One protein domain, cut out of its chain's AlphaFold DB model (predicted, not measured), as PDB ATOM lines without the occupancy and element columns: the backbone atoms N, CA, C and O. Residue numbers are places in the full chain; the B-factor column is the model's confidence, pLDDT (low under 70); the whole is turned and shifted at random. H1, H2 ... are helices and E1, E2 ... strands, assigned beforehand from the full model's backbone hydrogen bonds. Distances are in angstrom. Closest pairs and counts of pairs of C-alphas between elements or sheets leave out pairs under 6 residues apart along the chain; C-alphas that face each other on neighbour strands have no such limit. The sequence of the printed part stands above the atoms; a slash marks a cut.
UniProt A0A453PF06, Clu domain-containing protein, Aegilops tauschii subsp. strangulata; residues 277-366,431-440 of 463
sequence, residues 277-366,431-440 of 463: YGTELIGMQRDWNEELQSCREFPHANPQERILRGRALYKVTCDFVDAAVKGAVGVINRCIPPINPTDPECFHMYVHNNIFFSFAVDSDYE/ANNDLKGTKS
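What this domain is: This is residues 277 to 366 and 431 to 440 of the 463 residues of the protein "Clu domain-containing protein" of Aegilops tauschii subsp. strangulata (UniProt A0A453PF06). One long helix, H2, is the spine: the shorter H1 folds back beside its residues 309 to 320, and the small hairpin of E1 and E2 packs on the same side near its residues 320 to 331. H3 sits off to one side, apart from both other helices. The 100 printed residues hold three named helices and two named strands in the order H1 H2 E1 E2 H3; the sheet, order E1 - E2, is antiparallel and the class is mostly helix. The whole is loose, with a radius of gyration of the C-alphas of 17.5 A, and flat, spanning 52 by 39 by 20 A.

How they stand to each other: Start with H1, residues 288 to 297, and H2, residues 303 to 332: they form a helical hairpin and touch, H2 with residues 309 to 320 alone, closest at the C-alphas of Cys 295 and Leu 313, 5.5 A. They run opposite ways at a shallow tilt of 12 degrees. Next find the hairpin of E1, residues 349 to 352, and E2, residues 355 to 358, antiparallel at 150 degrees; N 350 and O 357, 2.8 A apart, are within hydrogen-bond range. The closest C-alphas of H2 and E2 are those of Ala 324 and Ile 355, 6.8 A. H3, residues 431 to 440, is apart from H1, H2 and E1. Every O i to N i+4 pair is within hydrogen-bond range in H1 and H2, and 5 of 6 in H3.

Where its parts are: Find C-alpha 288 at (27.931, -41.554, -4.667), where H1 begins its 14.3 A. H2 runs 43.0 A to C-alpha 332 at (37.475, -21.714, -8.215). E1 measures 10.4 A and E2 10.2 A. H3 covers 14.5 A and ends at C-alpha 440, (54.649, -32.459, -17.666).

The domain as a whole: The farthest C-alphas, those of Asn 302 and Thr 342, are 53.7 A apart. Residues 367 to 430 are not printed, and C-alphas 366 and 431 lie 15.8 A apart across this cut. The link from H2 to E1 is long, 16 residues. The model's pLDDT is under 70 at residues 277 to 285, 361 to 366 and 431 to 434.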
ATOM      1  N   TYR A 277      25.241 -22.151  -6.976       59.66
ATOM      2  CA  TYR A 277      25.764 -22.993  -5.902       59.66
ATOM      3  C   TYR A 277      25.184 -22.577  -4.539       59.66
ATOM      4  O   TYR A 277      25.238 -21.406  -4.171       59.66
ATOM      5  N   GLY A 278      24.614 -23.530  -3.793       50.03
ATOM      6  CA  GLY A 278      24.070 -23.289  -2.446       50.03
ATOM      7  C   GLY A 278      22.553 -23.067  -2.355       50.03
ATOM      8  O   GLY A 278      22.048 -22.879  -1.253       50.03
ATOM      9  N   THR A 279      21.819 -23.140  -3.474       48.28
ATOM     10  CA  THR A 279      20.333 -23.111  -3.492       48.28
ATOM     11  C   THR A 279      19.703 -24.499  -3.674       48.28
ATOM     12  O   THR A 279      18.482 -24.622  -3.766       48.28
ATOM     13  N   GLU A 280      20.530 -25.545  -3.750       54.00
ATOM     14  CA  GLU A 280      20.090 -26.939  -3.836       54.00
ATOM     15  C   GLU A 280      19.162 -27.236  -2.646       54.00
ATOM     16  O   GLU A 280      19.508 -26.948  -1.496       54.00
ATOM     17  N   LEU A 281      17.962 -27.774  -2.905       45.19
ATOM     18  CA  LEU A 281      17.082 -28.197  -1.818       45.19
ATOM     19  C   LEU A 281      17.858 -29.186  -0.940       45.19
ATOM     20  O   LEU A 281      18.367 -30.185  -1.431       45.19
ATOM     21  N   ILE A 282      17.879 -28.939   0.371       49.16
ATOM     22  CA  ILE A 282      18.503 -29.778   1.417       49.16
ATOM     23  C   ILE A 282      17.876 -31.205   1.482       49.16
ATOM     24  O   ILE A 282      18.154 -31.992   2.380       49.16
ATOM     25  N   GLY A 283      17.011 -31.576   0.532       46.41
ATOM     26  CA  GLY A 283      16.327 -32.861   0.465       46.41
ATOM     27  C   GLY A 283      17.005 -33.832  -0.500       46.41
ATOM     28  O   GLY A 283      17.040 -33.570  -1.697       46.41
ATOM     29  N   MET A 284      17.445 -34.970   0.051       49.94
ATOM     30  CA  MET A 284      18.117 -36.104  -0.608       49.94
ATOM     31  C   MET A 284      19.490 -35.741  -1.189       49.94
ATOM     32  O   MET A 284      19.664 -35.600  -2.397       49.94
ATOM     33  N   GLN A 285      20.484 -35.599  -0.309       68.00
ATOM     34  CA  GLN A 285      21.879 -35.574  -0.741       68.00
ATOM     35  C   GLN A 285      22.234 -36.938  -1.350       68.00
ATOM     36  O   GLN A 285      21.973 -37.974  -0.742       68.00
ATOM     37  N   ARG A 286      22.792 -36.929  -2.559       84.00
ATOM     38  CA  ARG A 286      23.166 -38.139  -3.294       84.00
ATOM     39  C   ARG A 286      24.342 -38.832  -2.604       84.00
ATOM     40  O   ARG A 286      25.333 -38.173  -2.286       84.00
ATOM     41  N   ASP A 287      24.255 -40.139  -2.381       87.12
ATOM     42  CA  ASP A 287      25.384 -40.938  -1.896       87.12
ATOM     43  C   ASP A 287      26.062 -41.631  -3.081       87.12
ATOM     44  O   ASP A 287      25.608 -42.650  -3.601       87.12
ATOM     45  N   TRP A 288      27.163 -41.037  -3.538       89.44
ATOM     46  CA  TRP A 288      27.931 -41.554  -4.667       89.44
ATOM     47  C   TRP A 288      28.543 -42.931  -4.395       89.44
ATOM     48  O   TRP A 288      28.675 -43.727  -5.326       89.44
ATOM     49  N   ASN A 289      28.908 -43.222  -3.142       88.50
ATOM     50  CA  ASN A 289      29.505 -44.500  -2.775       88.50
ATOM     51  C   ASN A 289      28.452 -45.607  -2.797       88.50
ATOM     52  O   ASN A 289      28.711 -46.672  -3.359       88.50
ATOM     53  N   GLU A 290      27.269 -45.341  -2.236       88.62
ATOM     54  CA  GLU A 290      26.139 -46.270  -2.277       88.62
ATOM     55  C   GLU A 290      25.731 -46.560  -3.725       88.62
ATOM     56  O   GLU A 290      25.711 -47.720  -4.126       88.62
ATOM     57  N   GLU A 291      25.524 -45.533  -4.558       89.25
ATOM     58  CA  GLU A 291      25.134 -45.731  -5.960       89.25
ATOM     59  C   GLU A 291      26.173 -46.520  -6.767       89.25
ATOM     60  O   GLU A 291      25.821 -47.418  -7.544       89.25
ATOM     61  N   LEU A 292      27.463 -46.217  -6.592       89.75
ATOM     62  CA  LEU A 292      28.543 -46.947  -7.254       89.75
ATOM     63  C   LEU A 292      28.577 -48.411  -6.805       89.75
ATOM     64  O   LEU A 292      28.775 -49.310  -7.630       89.75
ATOM     65  N   GLN A 293      28.393 -48.652  -5.508       89.44
ATOM     66  CA  GLN A 293      28.404 -49.990  -4.936       89.44
ATOM     67  C   GLN A 293      27.184 -50.799  -5.388       89.44
ATOM     68  O   GLN A 293      27.358 -51.912  -5.886       89.44
ATOM     69  N   SER A 294      25.984 -50.215  -5.371       88.94
ATOM     70  CA  SER A 294      24.777 -50.830  -5.933       88.94
ATOM     71  C   SER A 294      24.964 -51.181  -7.412       88.94
ATOM     72  O   SER A 294      24.614 -52.278  -7.848       88.94
ATOM     73  N   CYS A 295      25.616 -50.309  -8.191       89.62
ATOM     74  CA  CYS A 295      25.938 -50.612  -9.586       89.62
ATOM     75  C   CYS A 295      26.897 -51.807  -9.733       89.62
ATOM     76  O   CYS A 295      26.844 -52.548 -10.719       89.62
ATOM     77  N   ARG A 296      27.815 -52.014  -8.785       88.38
ATOM     78  CA  ARG A 296      28.744 -53.156  -8.807       88.38
ATOM     79  C   ARG A 296      28.063 -54.469  -8.433       88.38
ATOM     80  O   ARG A 296      28.513 -55.506  -8.920       88.38
ATOM     81  N   GLU A 297      27.014 -54.400  -7.624       90.50
ATOM     82  CA  GLU A 297      26.246 -55.540  -7.120       90.50
ATOM     83  C   GLU A 297      25.208 -56.075  -8.117       90.50
ATOM     84  O   GLU A 297      24.675 -57.164  -7.903       90.50
ATOM     85  N   PHE A 298      24.972 -55.383  -9.242       87.56
ATOM     86  CA  PHE A 298      24.105 -55.902 -10.300       87.56
ATOM     87  C   PHE A 298      24.509 -57.326 -10.739       87.56
ATOM     88  O   PHE A 298      25.709 -57.628 -10.896       87.56
ATOM     89  N   PRO A 299      23.519 -58.194 -11.031       88.69
ATOM     90  CA  PRO A 299      23.754 -59.451 -11.728       88.69
ATOM     91  C   PRO A 299      24.571 -59.226 -13.007       88.69
ATOM     92  O   PRO A 299      24.522 -58.164 -13.626       88.69
ATOM     93  N   HIS A 300      25.392 -60.206 -13.377       92.75
ATOM     94  CA  HIS A 300      26.325 -60.097 -14.508       92.75
ATOM     95  C   HIS A 300      26.698 -61.466 -15.099       92.75
ATOM     96  O   HIS A 300      27.743 -61.623 -15.747       92.75
ATOM     97  N   ALA A 301      25.856 -62.474 -14.875       94.00
ATOM     98  CA  ALA A 301      26.057 -63.818 -15.387       94.00
ATOM     99  C   ALA A 301      25.817 -63.851 -16.900       94.00
ATOM    100  O   ALA A 301      26.660 -64.359 -17.646       94.00
ATOM    101  N   ASN A 302      24.712 -63.257 -17.356       92.00
ATOM    102  CA  ASN A 302      24.335 -63.246 -18.767       92.00
ATOM    103  C   ASN A 302      24.732 -61.929 -19.484       92.00
ATOM    104  O   ASN A 302      25.046 -60.929 -18.834       92.00
ATOM    105  N   PRO A 303      24.770 -61.901 -20.832       90.62
ATOM    106  CA  PRO A 303      25.149 -60.699 -21.575       90.62
ATOM    107  C   PRO A 303      24.239 -59.485 -21.330       90.62
ATOM    108  O   PRO A 303      24.746 -58.370 -21.266       90.62
ATOM    109  N   GLN A 304      22.928 -59.686 -21.161       83.12
ATOM    110  CA  GLN A 304      21.967 -58.597 -20.933       83.12
ATOM    111  C   GLN A 304      22.190 -57.937 -19.569       83.12
ATOM    112  O   GLN A 304      22.289 -56.719 -19.470       83.12
ATOM    113  N   GLU A 305      22.392 -58.750 -18.536       87.44
ATOM    114  CA  GLU A 305      22.769 -58.317 -17.192       87.44
ATOM    115  C   GLU A 305      24.068 -57.499 -17.198       87.44
ATOM    116  O   GLU A 305      24.147 -56.433 -16.590       87.44
ATOM    117  N   ARG A 306      25.089 -57.942 -17.949       90.62
ATOM    118  CA  ARG A 306      26.347 -57.186 -18.098       90.62
ATOM    119  C   ARG A 306      26.144 -55.841 -18.787       90.62
ATOM    120  O   ARG A 306      26.792 -54.871 -18.397       90.62
ATOM    121  N   ILE A 307      25.271 -55.775 -19.793       87.75
ATOM    122  CA  ILE A 307      24.927 -54.527 -20.484       87.75
ATOM    123  C   ILE A 307      24.206 -53.578 -19.525       87.75
ATOM    124  O   ILE A 307      24.594 -52.415 -19.434       87.75
ATOM    125  N   LEU A 308      23.215 -54.064 -18.775       84.88
ATOM    126  CA  LEU A 308      22.475 -53.261 -17.799       84.88
ATOM    127  C   LEU A 308      23.407 -52.704 -16.718       84.88
ATOM    128  O   LEU A 308      23.439 -51.495 -16.488       84.88
ATOM    129  N   ARG A 309      24.250 -53.567 -16.137       89.31
ATOM    130  CA  ARG A 309      25.296 -53.173 -15.190       89.31
ATOM    131  C   ARG A 309      26.232 -52.120 -15.783       89.31
ATOM    132  O   ARG A 309      26.541 -51.130 -15.127       89.31
ATOM    133  N   GLY A 310      26.682 -52.327 -17.022       90.00
ATOM    134  CA  GLY A 310      27.543 -51.388 -17.738       90.00
ATOM    135  C   GLY A 310      26.884 -50.023 -17.941       90.00
ATOM    136  O   GLY A 310      27.515 -49.005 -17.668       90.00
ATOM    137  N   ARG A 311      25.607 -49.991 -18.349       87.12
ATOM    138  CA  ARG A 311      24.813 -48.760 -18.511       87.12
ATOM    139  C   ARG A 311      24.655 -48.016 -17.186       87.12
ATOM    140  O   ARG A 311      24.893 -46.811 -17.148       87.12
ATOM    141  N   ALA A 312      24.305 -48.725 -16.112       87.00
ATOM    142  CA  ALA A 312      24.146 -48.141 -14.782       87.00
ATOM    143  C   ALA A 312      25.466 -47.543 -14.266       87.00
ATOM    144  O   ALA A 312      25.518 -46.365 -13.913       87.00
ATOM    145  N   LEU A 313      26.559 -48.314 -14.333       89.81
ATOM    146  CA  LEU A 313      27.885 -47.864 -13.912       89.81
ATOM    147  C   LEU A 313      28.372 -46.661 -14.729       89.81
ATOM    148  O   LEU A 313      28.922 -45.712 -14.168       89.81
ATOM    149  N   TYR A 314      28.172 -46.689 -16.048       88.75
ATOM    150  CA  TYR A 314      28.539 -45.584 -16.927       88.75
ATOM    151  C   TYR A 314      27.761 -44.313 -16.574       88.75
ATOM    152  O   TYR A 314      28.372 -43.259 -16.427       88.75
ATOM    153  N   LYS A 315      26.444 -44.418 -16.350       87.56
ATOM    154  CA  LYS A 315      25.597 -43.285 -15.958       87.56
ATOM    155  C   LYS A 315      26.039 -42.658 -14.636       87.56
ATOM    156  O   LYS A 315      26.272 -41.457 -14.606       87.56
ATOM    157  N   VAL A 316      26.223 -43.459 -13.581       88.62
ATOM    158  CA  VAL A 316      26.694 -42.955 -12.273       88.62
ATOM    159  C   VAL A 316      28.060 -42.279 -12.405       88.62
ATOM    160  O   VAL A 316      28.273 -41.208 -11.844       88.62
ATOM    161  N   THR A 317      28.958 -42.844 -13.217       88.88
ATOM    162  CA  THR A 317      30.280 -42.249 -13.469       88.88
ATOM    163  C   THR A 317      30.173 -40.901 -14.183       88.88
ATOM    164  O   THR A 317      30.841 -39.950 -13.789       88.88
ATOM    165  N   CYS A 318      29.333 -40.795 -15.215       87.94
ATOM    166  CA  CYS A 318      29.139 -39.538 -15.940       87.94
ATOM    167  C   CYS A 318      28.519 -38.463 -15.042       87.94
ATOM    168  O   CYS A 318      29.010 -37.337 -15.015       87.94
ATOM    169  N   ASP A 319      27.492 -38.830 -14.273       86.75
ATOM    170  CA  ASP A 319      26.836 -37.936 -13.321       86.75
ATOM    171  C   ASP A 319      27.820 -37.431 -12.252       86.75
ATOM    172  O   ASP A 319      27.814 -36.246 -11.916       86.75
ATOM    173  N   PHE A 320      28.683 -38.314 -11.733       88.38
ATOM    174  CA  PHE A 320      29.711 -37.947 -10.759       88.38
ATOM    175  C   PHE A 320      30.721 -36.971 -11.356       88.38
ATOM    176  O   PHE A 320      31.046 -35.965 -10.734       88.38
ATOM    177  N   VAL A 321      31.207 -37.240 -12.574       87.69
ATOM    178  CA  VAL A 321      32.154 -36.353 -13.264       87.69
ATOM    179  C   VAL A 321      31.527 -34.981 -13.518       87.69
ATOM    180  O   VAL A 321      32.173 -33.973 -13.247       87.69
ATOM    181  N   ASP A 322      30.273 -34.911 -13.972       85.44
ATOM    182  CA  ASP A 322      29.561 -33.641 -14.161       85.44
ATOM    183  C   ASP A 322      29.408 -32.865 -12.839       85.44
ATOM    184  O   ASP A 322      29.708 -31.668 -12.777       85.44
ATOM    185  N   ALA A 323      29.028 -33.549 -11.755       87.50
ATOM    186  CA  ALA A 323      28.945 -32.956 -10.421       87.50
ATOM    187  C   ALA A 323      30.309 -32.470  -9.901       87.50
ATOM    188  O   ALA A 323      30.402 -31.361  -9.369       87.50
ATOM    189  N   ALA A 324      31.370 -33.258 -10.091       88.56
ATOM    190  CA  ALA A 324      32.732 -32.912  -9.699       88.56
ATOM    191  C   ALA A 324      33.253 -31.701 -10.488       88.56
ATOM    192  O   ALA A 324      33.805 -30.774  -9.899       88.56
ATOM    193  N   VAL A 325      33.029 -31.654 -11.805       87.12
ATOM    194  CA  VAL A 325      33.413 -30.513 -12.650       87.12
ATOM    195  C   VAL A 325      32.680 -29.249 -12.207       87.12
ATOM    196  O   VAL A 325      33.315 -28.213 -11.999       87.12
ATOM    197  N   LYS A 326      31.359 -29.321 -12.000       85.94
ATOM    198  CA  LYS A 326      30.573 -28.183 -11.501       85.94
ATOM    199  C   LYS A 326      31.064 -27.725 -10.134       85.94
ATOM    200  O   LYS A 326      31.263 -26.525  -9.959       85.94
ATOM    201  N   GLY A 327      31.295 -28.645  -9.198       87.62
ATOM    202  CA  GLY A 327      31.815 -28.334  -7.865       87.62
ATOM    203  C   GLY A 327      33.191 -27.669  -7.913       87.62
ATOM    204  O   GLY A 327      33.368 -26.607  -7.324       87.62
ATOM    205  N   ALA A 328      34.128 -28.201  -8.700       88.69
ATOM    206  CA  ALA A 328      35.456 -27.614  -8.876       88.69
ATOM    207  C   ALA A 328      35.387 -26.186  -9.449       88.69
ATOM    208  O   ALA A 328      36.018 -25.271  -8.920       88.69
ATOM    209  N   VAL A 329      34.563 -25.961 -10.481       88.06
ATOM    210  CA  VAL A 329      34.321 -24.617 -11.040       88.06
ATOM    211  C   VAL A 329      33.708 -23.681  -9.991       88.06
ATOM    212  O   VAL A 329      34.098 -22.518  -9.907       88.06
ATOM    213  N   GLY A 330      32.789 -24.176  -9.158       87.94
ATOM    214  CA  GLY A 330      32.176 -23.406  -8.074       87.94
ATOM    215  C   GLY A 330      33.169 -22.998  -6.983       87.94
ATOM    216  O   GLY A 330      33.102 -21.869  -6.498       87.94
ATOM    217  N   VAL A 331      34.119 -23.874  -6.638       88.31
ATOM    218  CA  VAL A 331      35.210 -23.581  -5.694       88.31
ATOM    219  C   VAL A 331      36.151 -22.520  -6.273       88.31
ATOM    220  O   VAL A 331      36.406 -21.510  -5.618       88.31
ATOM    221  N   ILE A 332      36.594 -22.680  -7.527       88.44
ATOM    222  CA  ILE A 332      37.475 -21.714  -8.215       88.44
ATOM    223  C   ILE A 332      36.814 -20.332  -8.314       88.44
ATOM    224  O   ILE A 332      37.448 -19.312  -8.041       88.44
ATOM    225  N   ASN A 333      35.521 -20.293  -8.645       88.00
ATOM    226  CA  ASN A 333      34.745 -19.055  -8.737       88.00
ATOM    227  C   ASN A 333      34.352 -18.471  -7.368       88.00
ATOM    228  O   ASN A 333      33.688 -17.437  -7.325       88.00
ATOM    229  N   ARG A 334      34.765 -19.103  -6.257       88.31
ATOM    230  CA  ARG A 334      34.444 -18.706  -4.875       88.31
ATOM    231  C   ARG A 334      32.941 -18.688  -4.570       88.31
ATOM    232  O   ARG A 334      32.494 -17.979  -3.672       88.31
ATOM    233  N   CYS A 335      32.161 -19.475  -5.307       86.25
ATOM    234  CA  CYS A 335      30.735 -19.668  -5.058       86.25
ATOM    235  C   CYS A 335      30.481 -20.690  -3.939       86.25
ATOM    236  O   CYS A 335      29.410 -20.683  -3.339       86.25
ATOM    237  N   ILE A 336      31.449 -21.573  -3.668       87.94
ATOM    238  CA  ILE A 336      31.383 -22.579  -2.603       87.94
ATOM    239  C   ILE A 336      32.346 -22.161  -1.481       87.94
ATOM    240  O   ILE A 336      33.550 -22.068  -1.733       87.94
ATOM    241  N   PRO A 337      31.853 -21.883  -0.260       90.00
ATOM    242  CA  PRO A 337      32.712 -21.536   0.866       90.00
ATOM    243  C   PRO A 337      33.455 -22.771   1.408       90.00
ATOM    244  O   PRO A 337      32.933 -23.887   1.310       90.00
ATOM    245  N   PRO A 338      34.653 -22.595   1.993       90.44
ATOM    246  CA  PRO A 338      35.371 -23.685   2.643       90.44
ATOM    247  C   PRO A 338      34.672 -24.106   3.942       90.44
ATOM    248  O   PRO A 338      34.030 -23.295   4.612       90.44
ATOM    249  N   ILE A 339      34.824 -25.376   4.312       88.62
ATOM    250  CA  ILE A 339      34.308 -25.931   5.574       88.62
ATOM    251  C   ILE A 339      35.181 -25.503   6.755       88.62
ATOM    252  O   ILE A 339      34.680 -25.324   7.864       88.62
ATOM    253  N   ASN A 340      36.471 -25.296   6.504       89.06
ATOM    254  CA  ASN A 340      37.478 -24.847   7.457       89.06
ATOM    255  C   ASN A 340      37.968 -23.420   7.124       89.06
ATOM    256  O   ASN A 340      39.130 -23.225   6.780       89.06
ATOM    257  N   PRO A 341      37.107 -22.385   7.223       90.56
ATOM    258  CA  PRO A 341      37.455 -21.010   6.841       90.56
ATOM    259  C   PRO A 341      38.499 -20.341   7.749       90.56
ATOM    260  O   PRO A 341      38.915 -19.218   7.477       90.56
ATOM    261  N   THR A 342      38.847 -20.967   8.874       89.81
ATOM    262  CA  THR A 342      39.851 -20.473   9.824       89.81
ATOM    263  C   THR A 342      41.271 -20.881   9.457       89.81
ATOM    264  O   THR A 342      42.216 -20.273   9.959       89.81
ATOM    265  N   ASP A 343      41.417 -21.901   8.616       85.69
ATOM    266  CA  ASP A 343      42.714 -22.441   8.233       85.69
ATOM    267  C   ASP A 343      43.334 -21.587   7.113       85.69
ATOM    268  O   ASP A 343      42.636 -20.818   6.449       85.69
ATOM    269  N   PRO A 344      44.653 -21.671   6.877       81.88
ATOM    270  CA  PRO A 344      45.264 -21.026   5.718       81.88
ATOM    271  C   PRO A 344      44.629 -21.493   4.399       81.88
ATOM    272  O   PRO A 344      44.297 -22.667   4.253       81.88
ATOM    273  N   GLU A 345      44.541 -20.605   3.397       79.31
ATOM    274  CA  GLU A 345      43.844 -20.897   2.129       79.31
ATOM    275  C   GLU A 345      44.357 -22.157   1.406       79.31
ATOM    276  O   GLU A 345      43.586 -22.837   0.733       79.31
ATOM    277  N   CYS A 346      45.639 -22.501   1.568       78.69
ATOM    278  CA  CYS A 346      46.234 -23.712   0.996       78.69
ATOM    279  C   CYS A 346      45.716 -25.020   1.615       78.69
ATOM    280  O   CYS A 346      45.886 -26.074   1.010       78.69
ATOM    281  N   PHE A 347      45.089 -24.953   2.788       80.50
ATOM    282  CA  PHE A 347      44.484 -26.085   3.491       80.50
ATOM    283  C   PHE A 347      42.956 -26.056   3.442       80.50
ATOM    284  O   PHE A 347      42.305 -26.897   4.057       80.50
ATOM    285  N   HIS A 348      42.360 -25.105   2.722       86.69
ATOM    286  CA  HIS A 348      40.914 -25.053   2.591       86.69
ATOM    287  C   HIS A 348      40.367 -26.316   1.913       86.69
ATOM    288  O   HIS A 348      40.741 -26.679   0.794       86.69
ATOM    289  N   MET A 349      39.408 -26.927   2.595       87.69
ATOM    290  CA  MET A 349      38.597 -28.044   2.148       87.69
ATOM    291  C   MET A 349      37.188 -27.540   1.846       87.69
ATOM    292  O   MET A 349      36.610 -26.745   2.590       87.69
ATOM    293  N   TYR A 350      36.599 -28.039   0.769       89.38
ATOM    294  CA  TYR A 350      35.268 -27.662   0.310       89.38
ATOM    295  C   TYR A 350      34.425 -28.919   0.123       89.38
ATOM    296  O   TYR A 350      34.944 -29.962  -0.270       89.38
ATOM    297  N   VAL A 351      33.116 -28.824   0.356       89.25
ATOM    298  CA  VAL A 351      32.173 -29.901   0.029       89.25
ATOM    299  C   VAL A 351      31.025 -29.341  -0.783       89.25
ATOM    300  O   VAL A 351      30.402 -28.346  -0.415       89.25
ATOM    301  N   HIS A 352      30.725 -30.016  -1.885       86.88
ATOM    302  CA  HIS A 352      29.554 -29.730  -2.693       86.88
ATOM    303  C   HIS A 352      29.033 -31.016  -3.327       86.88
ATOM    304  O   HIS A 352      29.814 -31.814  -3.836       86.88
ATOM    305  N   ASN A 353      27.714 -31.221  -3.271       85.75
ATOM    306  CA  ASN A 353      27.051 -32.431  -3.762       85.75
ATOM    307  C   ASN A 353      27.696 -33.735  -3.236       85.75
ATOM    308  O   ASN A 353      27.914 -34.666  -4.001       85.75
ATOM    309  N   ASN A 354      28.060 -33.767  -1.946       87.75
ATOM    310  CA  ASN A 354      28.766 -34.878  -1.287       87.75
ATOM    311  C   ASN A 354      30.110 -35.277  -1.923       87.75
ATOM    312  O   ASN A 354      30.558 -36.413  -1.787       87.75
ATOM    313  N   ILE A 355      30.773 -34.335  -2.593       87.38
ATOM    314  CA  ILE A 355      32.132 -34.488  -3.111       87.38
ATOM    315  C   ILE A 355      33.037 -33.533  -2.332       87.38
ATOM    316  O   ILE A 355      32.696 -32.360  -2.162       87.38
ATOM    317  N   PHE A 356      34.172 -34.041  -1.849       88.19
ATOM    318  CA  PHE A 356      35.220 -33.231  -1.232       88.19
ATOM    319  C   PHE A 356      36.128 -32.638  -2.310       88.19
ATOM    320  O   PHE A 356      36.544 -33.334  -3.235       88.19
ATOM    321  N   PHE A 357      36.468 -31.362  -2.161       88.50
ATOM    322  CA  PHE A 357      37.407 -30.650  -3.020       88.50
ATOM    323  C   PHE A 357      38.480 -29.985  -2.167       88.50
ATOM    324  O   PHE A 357      38.202 -29.483  -1.078       88.50
ATOM    325  N   SER A 358      39.694 -29.929  -2.697       86.75
ATOM    326  CA  SER A 358      40.819 -29.196  -2.130       86.75
ATOM    327  C   SER A 358      41.719 -28.697  -3.255       86.75
ATOM    328  O   SER A 358      41.666 -29.203  -4.383       86.75
ATOM    329  N   PHE A 359      42.536 -27.685  -2.972       82.06
ATOM    330  CA  PHE A 359      43.579 -27.285  -3.906       82.06
ATOM    331  C   PHE A 359      44.762 -28.238  -3.776       82.06
ATOM    332  O   PHE A 359      45.272 -28.479  -2.684       82.06
ATOM    333  N   ALA A 360      45.208 -28.782  -4.905       71.50
ATOM    334  CA  ALA A 360      46.420 -29.578  -4.933       71.50
ATOM    335  C   ALA A 360      47.630 -28.644  -4.798       71.50
ATOM    336  O   ALA A 360      47.811 -27.739  -5.616       71.50
ATOM    337  N   VAL A 361      48.448 -28.858  -3.771       64.50
ATOM    338  CA  VAL A 361      49.691 -28.114  -3.559       64.50
ATOM    339  C   VAL A 361      50.856 -29.031  -3.937       64.50
ATOM    340  O   VAL A 361      51.012 -30.103  -3.357       64.50
ATOM    341  N   ASP A 362      51.653 -28.629  -4.932       56.22
ATOM    342  CA  ASP A 362      52.925 -29.290  -5.256       56.22
ATOM    343  C   ASP A 362      53.911 -28.924  -4.144       56.22
ATOM    344  O   ASP A 362      54.388 -27.792  -4.048       56.22
ATOM    345  N   SER A 363      54.100 -29.824  -3.186       52.56
ATOM    346  CA  SER A 363      55.011 -29.594  -2.074       52.56
ATOM    347  C   SER A 363      55.668 -30.891  -1.661       52.56
ATOM    348  O   SER A 363      55.007 -31.862  -1.290       52.56
ATOM    349  N   ASP A 364      56.996 -30.870  -1.642       50.19
ATOM    350  CA  ASP A 364      57.758 -31.748  -0.774       50.19
ATOM    351  C   ASP A 364      57.341 -31.394   0.663       50.19
ATOM    352  O   ASP A 364      57.778 -30.391   1.223       50.19
ATOM    353  N   TYR A 365      56.426 -32.178   1.240       43.91
ATOM    354  CA  TYR A 365      55.813 -31.967   2.563       43.91
ATOM    355  C   TYR A 365      56.846 -31.676   3.680       43.91
ATOM    356  O   TYR A 365      56.546 -31.008   4.671       43.91
ATOM    357  N   GLU A 366      58.103 -32.094   3.495       46.72
ATOM    358  CA  GLU A 366      59.223 -31.790   4.394       46.72
ATOM    359  C   GLU A 366      59.610 -30.301   4.481       46.72
ATOM    360  O   GLU A 366      60.277 -29.910   5.442       46.72
ATOM    361  N   ALA A 431      48.121 -37.718  -4.483       58.44
ATOM    362  CA  ALA A 431      47.958 -36.742  -5.564       58.44
ATOM    363  C   ALA A 431      49.295 -36.353  -6.226       58.44
ATOM    364  O   ALA A 431      49.317 -35.969  -7.392       58.44
ATOM    365  N   ASN A 432      50.417 -36.494  -5.515       61.44
ATOM    366  CA  ASN A 432      51.714 -35.980  -5.950       61.44
ATOM    367  C   ASN A 432      52.286 -36.699  -7.194       61.44
ATOM    368  O   ASN A 432      52.954 -36.091  -8.029       61.44
ATOM    369  N   ASN A 433      51.990 -37.991  -7.391       64.75
ATOM    370  CA  ASN A 433      52.376 -38.678  -8.632       64.75
ATOM    371  C   ASN A 433      51.519 -38.248  -9.832       64.75
ATOM    372  O   ASN A 433      52.068 -38.064 -10.918       64.75
ATOM    373  N   ASP A 434      50.218 -38.030  -9.635       67.81
ATOM    374  CA  ASP A 434      49.330 -37.513 -10.685       67.81
ATOM    375  C   ASP A 434      49.718 -36.073 -11.072       67.81
ATOM    376  O   ASP A 434      49.733 -35.722 -12.256       67.81
ATOM    377  N   LEU A 435      50.156 -35.269 -10.095       71.44
ATOM    378  CA  LEU A 435      50.672 -33.916 -10.313       71.44
ATOM    379  C   LEU A 435      51.921 -33.878 -11.203       71.44
ATOM    380  O   LEU A 435      52.103 -32.909 -11.936       71.44
ATOM    381  N   LYS A 436      52.748 -34.934 -11.243       71.75
ATOM    382  CA  LYS A 436      53.877 -35.016 -12.195       71.75
ATOM    383  C   LYS A 436      53.395 -35.070 -13.645       71.75
ATOM    384  O   LYS A 436      54.027 -34.482 -14.524       71.75
ATOM    385  N   GLY A 437      52.271 -35.746 -13.894       71.19
ATOM    386  CA  GLY A 437      51.611 -35.764 -15.200       71.19
ATOM    387  C   GLY A 437      51.073 -34.381 -15.574       71.19
ATOM    388  O   GLY A 437      51.353 -33.885 -16.665       71.19
ATOM    389  N   THR A 438      50.389 -33.716 -14.638       72.38
ATOM    390  CA  THR A 438      49.932 -32.323 -14.788       72.38
ATOM    391  C   THR A 438      51.083 -31.362 -15.073       72.38
ATOM    392  O   THR A 438      50.979 -30.527 -15.969       72.38
ATOM    393  N   LYS A 439      52.194 -31.501 -14.349       72.69
ATOM    394  CA  LYS A 439      53.394 -30.682 -14.511       72.69
ATOM    395  C   LYS A 439      54.024 -30.886 -15.881       72.69
ATOM    396  O   LYS A 439      54.271 -29.914 -16.578       72.69
ATOM    397  N   SER A 440      54.158 -32.136 -16.320       73.75
ATOM    398  CA  SER A 440      54.649 -32.459 -17.666       73.75
ATOM    399  C   SER A 440      53.759 -31.854 -18.761       73.75
ATOM    400  O   SER A 440      54.256 -31.387 -19.781       73.75
TER     401      SER A 440